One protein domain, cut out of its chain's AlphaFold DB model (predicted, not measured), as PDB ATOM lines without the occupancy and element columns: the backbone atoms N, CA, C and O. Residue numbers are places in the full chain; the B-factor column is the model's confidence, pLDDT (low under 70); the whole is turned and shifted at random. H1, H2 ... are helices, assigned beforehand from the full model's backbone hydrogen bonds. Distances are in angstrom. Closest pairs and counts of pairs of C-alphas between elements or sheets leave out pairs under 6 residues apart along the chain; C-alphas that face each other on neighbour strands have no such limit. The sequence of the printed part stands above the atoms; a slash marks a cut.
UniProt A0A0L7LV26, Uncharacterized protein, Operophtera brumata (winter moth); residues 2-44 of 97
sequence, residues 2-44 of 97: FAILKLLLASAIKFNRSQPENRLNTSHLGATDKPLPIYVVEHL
ATOM      1  N   PHE A   2     -28.229  98.164 359.604       57.66
ATOM      2  CA  PHE A   2     -27.949  98.156 358.148       57.66
ATOM      3  C   PHE A   2     -26.751  99.012 357.677       57.66
ATOM      4  O   PHE A   2     -26.095  98.657 356.701       57.66
ATOM      5  N   ALA A   3     -26.426 100.114 358.363       61.50
ATOM      6  CA  ALA A   3     -25.308 100.987 357.978       61.50
ATOM      7  C   ALA A   3     -23.922 100.341 358.187       61.50
ATOM      8  O   ALA A   3     -23.015 100.541 357.381       61.50
ATOM      9  N   ILE A   4     -23.774  99.519 359.231       67.88
ATOM     10  CA  ILE A   4     -22.493  98.897 359.605       67.88
ATOM     11  C   ILE A   4     -22.086  97.841 358.571       67.88
ATOM     12  O   ILE A   4     -20.935  97.800 358.145       67.88
ATOM     13  N   LEU A   5     -23.042  97.033 358.099       70.94
ATOM     14  CA  LEU A   5     -22.773  96.003 357.094       70.94
ATOM     15  C   LEU A   5     -22.304  96.612 355.761       70.94
ATOM     16  O   LEU A   5     -21.372  96.109 355.135       70.94
ATOM     17  N   LYS A   6     -22.909  97.736 355.352       77.06
ATOM     18  CA  LYS A   6     -22.507  98.467 354.141       77.06
ATOM     19  C   LYS A   6     -21.106  99.062 354.268       77.06
ATOM     20  O   LYS A   6     -20.334  98.992 353.312       77.06
ATOM     21  N   LEU A   7     -20.766  99.598 355.441       85.94
ATOM     22  CA  LEU A   7     -19.428 100.119 355.714       85.94
ATOM     23  C   LEU A   7     -18.365  99.019 355.609       85.94
ATOM     24  O   LEU A   7     -17.318  99.244 354.999       85.94
ATOM     25  N   LEU A   8     -18.645  97.829 356.148       89.00
ATOM     26  CA  LEU A   8     -17.719  96.698 356.092       89.00
ATOM     27  C   LEU A   8     -17.446  96.264 354.647       89.00
ATOM     28  O   LEU A   8     -16.286  96.163 354.246       89.00
ATOM     29  N   LEU A   9     -18.499  96.068 353.846       90.25
ATOM     30  CA  LEU A   9     -18.353  95.680 352.440       90.25
ATOM     31  C   LEU A   9     -17.585  96.740 351.638       90.25
ATOM     32  O   LEU A   9     -16.657  96.405 350.900       90.25
ATOM     33  N   ALA A  10     -17.923  98.021 351.810       90.75
ATOM     34  CA  ALA A  10     -17.222  99.120 351.148       90.75
ATOM     35  C   ALA A  10     -15.731  99.168 351.528       90.75
ATOM     36  O   ALA A  10     -14.873  99.344 350.661       90.75
ATOM     37  N   SER A  11     -15.419  98.955 352.808       93.50
ATOM     38  CA  SER A  11     -14.042  98.934 353.311       93.50
ATOM     39  C   SER A  11     -13.255  97.747 352.756       93.50
ATOM     40  O   SER A  11     -12.134  97.933 352.289       93.50
ATOM     41  N   ALA A  12     -13.856  96.553 352.705       94.31
ATOM     42  CA  ALA A  12     -13.233  95.365 352.119       94.31
ATOM     43  C   ALA A  12     -12.947  95.539 350.615       94.31
ATOM     44  O   ALA A  12     -11.884  95.148 350.129       94.31
ATOM     45  N   ILE A  13     -13.862  96.173 349.869       93.50
ATOM     46  CA  ILE A  13     -13.645  96.508 348.452       93.50
ATOM     47  C   ILE A  13     -12.483  97.495 348.306       93.50
ATOM     48  O   ILE A  13     -11.601  97.275 347.474       93.50
ATOM     49  N   LYS A  14     -12.464  98.567 349.108       96.44
ATOM     50  CA  LYS A  14     -11.384  99.565 349.093       96.44
ATOM     51  C   LYS A  14     -10.031  98.919 349.405       96.44
ATOM     52  O   LYS A  14      -9.080  99.145 348.663       96.44
ATOM     53  N   PHE A  15      -9.978  98.074 350.433       96.44
ATOM     54  CA  PHE A  15      -8.782  97.335 350.835       96.44
ATOM     55  C   PHE A  15      -8.241  96.462 349.694       96.44
ATOM     56  O   PHE A  15      -7.088  96.610 349.291       96.44
ATOM     57  N   ASN A  16      -9.105  95.637 349.091       96.44
ATOM     58  CA  ASN A  16      -8.733  94.768 347.972       96.44
ATOM     59  C   ASN A  16      -8.216  95.545 346.754       96.44
ATOM     60  O   ASN A  16      -7.326  95.069 346.062       96.44
ATOM     61  N   ARG A  17      -8.774  96.731 346.479       96.00
ATOM     62  CA  ARG A  17      -8.318  97.589 345.374       96.00
ATOM     63  C   ARG A  17      -6.971  98.244 345.658       96.00
ATOM     64  O   ARG A  17      -6.194  98.423 344.730       96.00
ATOM     65  N   SER A  18      -6.700  98.604 346.914       97.12
ATOM     66  CA  SER A  18      -5.408  99.178 347.306       97.12
ATOM     67  C   SER A  18      -4.268  98.158 347.335       97.12
ATOM     68  O   SER A  18      -3.114  98.556 347.243       97.12
ATOM     69  N   GLN A  19      -4.581  96.863 347.466       94.94
ATOM     70  CA  GLN A  19      -3.596  95.783 347.584       94.94
ATOM     71  C   GLN A  19      -3.992  94.577 346.710       94.94
ATOM     72  O   GLN A  19      -4.504  93.582 347.227       94.94
ATOM     73  N   PRO A  20      -3.781  94.642 345.382       93.31
ATOM     74  CA  PRO A  20      -4.194  93.580 344.461       93.31
ATOM     75  C   PRO A  20      -3.484  92.241 344.706       93.31
ATOM     76  O   PRO A  20      -4.124  91.196 344.633       93.31
ATOM     77  N   GLU A  21      -2.196  92.287 345.059       93.88
ATOM     78  CA  GLU A  21      -1.365  91.102 345.334       93.88
ATOM     79  C   GLU A  21      -1.616  90.501 346.727       93.88
ATOM     80  O   GLU A  21      -1.321  89.336 346.973       93.88
ATOM     81  N   ASN A  22      -2.191  91.281 347.650       93.75
ATOM     82  CA  ASN A  22      -2.482  90.856 349.020       93.75
ATOM     83  C   ASN A  22      -3.901  91.273 349.431       93.75
ATOM     84  O   ASN A  22      -4.125  92.084 350.329       93.75
ATOM     85  N   ARG A  23      -4.884  90.716 348.721       96.06
ATOM     86  CA  ARG A  23      -6.308  90.917 349.016       96.06
ATOM     87  C   ARG A  23      -6.673  90.365 350.392       96.06
ATOM     88  O   ARG A  23      -5.997  89.479 350.901       96.06
ATOM     89  N   LEU A  24      -7.788  90.837 350.954       95.56
ATOM     90  CA  LEU A  24      -8.321  90.397 352.242       95.56
ATOM     91  C   LEU A  24      -8.353  88.864 352.327       95.56
ATOM     92  O   LEU A  24      -9.021  88.182 351.547       95.56
ATOM     93  N   ASN A  25      -7.608  88.343 353.289       94.94
ATOM     94  CA  ASN A  25      -7.358  86.922 353.468       94.94
ATOM     95  C   ASN A  25      -7.062  86.628 354.951       94.94
ATOM     96  O   ASN A  25      -6.900  87.551 355.751       94.94
ATOM     97  N   THR A  26      -6.986  85.354 355.320       94.62
ATOM     98  CA  THR A  26      -6.825  84.901 356.711       94.62
ATOM     99  C   THR A  26      -5.506  85.288 357.384       94.62
ATOM    100  O   THR A  26      -5.469  85.309 358.616       94.62
ATOM    101  N   SER A  27      -4.446  85.643 356.645       93.38
ATOM    102  CA  SER A  27      -3.190  86.096 357.269       93.38
ATOM    103  C   SER A  27      -3.361  87.442 357.980       93.38
ATOM    104  O   SER A  27      -2.770  87.664 359.032       93.38
ATOM    105  N   HIS A  28      -4.276  88.288 357.495       92.25
ATOM    106  CA  HIS A  28      -4.646  89.560 358.126       92.25
ATOM    107  C   HIS A  28      -5.319  89.394 359.499       92.25
ATOM    108  O   HIS A  28      -5.458  90.370 360.231       92.25
ATOM    109  N   LEU A  29      -5.762  88.179 359.839       90.62
ATOM    110  CA  LEU A  29      -6.389  87.845 361.119       90.62
ATOM    111  C   LEU A  29      -5.439  87.092 362.065       90.62
ATOM    112  O   LEU A  29      -5.862  86.699 363.149       90.62
ATOM    113  N   GLY A  30      -4.191  86.836 361.653       87.38
ATOM    114  CA  GLY A  30      -3.245  86.010 362.411       87.38
ATOM    115  C   GLY A  30      -3.654  84.534 362.515       87.38
ATOM    116  O   GLY A  30      -3.197  83.837 363.412       87.38
ATOM    117  N   ALA A  31      -4.547  84.064 361.636       74.31
ATOM    118  CA  ALA A  31      -5.222  82.776 361.798       74.31
ATOM    119  C   ALA A  31      -4.478  81.580 361.179       74.31
ATOM    120  O   ALA A  31      -4.806  80.439 361.495       74.31
ATOM    121  N   THR A  32      -3.538  81.800 360.253       78.81
ATOM    122  CA  THR A  32      -2.859  80.701 359.549       78.81
ATOM    123  C   THR A  32      -1.631  81.166 358.770       78.81
ATOM    124  O   THR A  32      -1.587  82.290 358.265       78.81
ATOM    125  N   ASP A  33      -0.682  80.246 358.600       76.50
ATOM    126  CA  ASP A  33       0.528  80.407 357.790       76.50
ATOM    127  C   ASP A  33       0.238  80.345 356.278       76.50
ATOM    128  O   ASP A  33       1.048  80.792 355.466       76.50
ATOM    129  N   LYS A  34      -0.921  79.793 355.877       89.00
ATOM    130  CA  LYS A  34      -1.368  79.708 354.475       89.00
ATOM    131  C   LYS A  34      -2.565  80.634 354.232       89.00
ATOM    132  O   LYS A  34      -3.684  80.275 354.601       89.00
ATOM    133  N   PRO A  35      -2.371  81.799 353.590       91.56
ATOM    134  CA  PRO A  35      -3.449  82.754 353.356       91.56
ATOM    135  C   PRO A  35      -4.597  82.148 352.534       91.56
ATOM    136  O   PRO A  35      -4.399  81.685 351.411       91.56
ATOM    137  N   LEU A  36      -5.814  82.193 353.079       93.50
ATOM    138  CA  LEU A  36      -7.057  81.833 352.397       93.50
ATOM    139  C   LEU A  36      -7.892  83.095 352.150       93.50
ATOM    140  O   LEU A  36      -8.006  83.927 353.054       93.50
ATOM    141  N   PRO A  37      -8.492  83.263 350.962       93.62
ATOM    142  CA  PRO A  37      -9.270  84.455 350.643       93.62
ATOM    143  C   PRO A  37     -10.507  84.580 351.542       93.62
ATOM    144  O   PRO A  37     -11.207  83.602 351.801       93.62
ATOM    145  N   ILE A  38     -10.808  85.807 351.974       94.38
ATOM    146  CA  ILE A  38     -12.020  86.131 352.735       94.38
ATOM    147  C   ILE A  38     -12.981  86.903 351.831       94.38
ATOM    148  O   ILE A  38     -12.641  87.948 351.270       94.38
ATOM    149  N   TYR A  39     -14.215  86.409 351.734       91.75
ATOM    150  CA  TYR A  39     -15.275  87.039 350.955       91.75
ATOM    151  C   TYR A  39     -16.260  87.752 351.875       91.75
ATOM    152  O   TYR A  39     -16.880  87.144 352.744       91.75
ATOM    153  N   VAL A  40     -16.426  89.052 351.647       90.69
ATOM    154  CA  VAL A  40     -17.464  89.862 352.285       90.69
ATOM    155  C   VAL A  40     -18.552  90.095 351.250       90.69
ATOM    156  O   VAL A  40     -18.275  90.607 350.166       90.69
ATOM    157  N   VAL A  41     -19.781  89.704 351.571       84.56
ATOM    158  CA  VAL A  41     -20.945  89.846 350.690       84.56
ATOM    159  C   VAL A  41     -22.081  90.548 351.420       84.56
ATOM    160  O   VAL A  41     -22.182  90.490 352.645       84.56
ATOM    161  N   GLU A  42     -22.942  91.228 350.665       80.44
ATOM    162  CA  GLU A  42     -24.178  91.784 351.214       80.44
ATOM    163  C   GLU A  42     -25.125  90.642 351.614       80.44
ATOM    164  O   GLU A  42     -25.311  89.676 350.870       80.44
ATOM    165  N   HIS A  43     -25.737  90.748 352.793       83.69
ATOM    166  CA  HIS A  43     -26.749  89.797 353.232       83.69
ATOM    167  C   HIS A  43     -28.127  90.225 352.718       83.69
ATOM    168  O   HIS A  43     -28.622  91.288 353.086       83.69
ATOM    169  N   LEU A  44     -28.766  89.382 351.906       84.94
ATOM    170  CA  LEU A  44     -30.173  89.551 351.536       84.94
ATOM    171  C   LEU A  44     -31.085  88.920 352.595       84.94
ATOM    172  O   LEU A  44     -30.779  87.836 353.104       84.94
TER     173      LEU A  44
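What this domain is: This is residues 2 to 44 of the 97 residues of an uncharacterized protein of Operophtera brumata (winter moth) (UniProt A0A0L7LV26). A long helix, H1, and an extended tail, residues 37 to 44, make two sides of a narrow triangle; the link and the single small helix H2 lie at its wide end, and the tail runs back toward the start of H1. The printed part has 43 residues, with two named helices in the order H1, H2 and no named strand. Its class is all helix, though the helices hold only 21 residues, under half. It is elongated, 34 by 20 by 15 A, and only just loose, close to compact, with a radius of gyration of the C-alphas of 11.3 A.

How they stand to each other: Start at H1, residues 2 to 18, where 12 of 13 O i to N i+4 pairs are within hydrogen-bond range. A short link of seven residues leads to H2, residues 26 to 29, too short for any such pair. H1 and H2 are apart.

Where its parts are: Find C-alpha 2 at (-27.949, 98.156, 358.148); from there H1 runs 25.0 A to C-alpha 18 at (-5.408, 99.178, 347.306). H2 runs 5.3 A to C-alpha 29 at (-6.389, 87.845, 361.119).

The domain as a whole: Look at Phe 2 and Asp 33 for the C-alphas farthest apart, 33.6 A. Residues 30 to 44 hold no named element. The printed part has no cut, no link between helices is long, and residues 2 to 4 have pLDDT under 70.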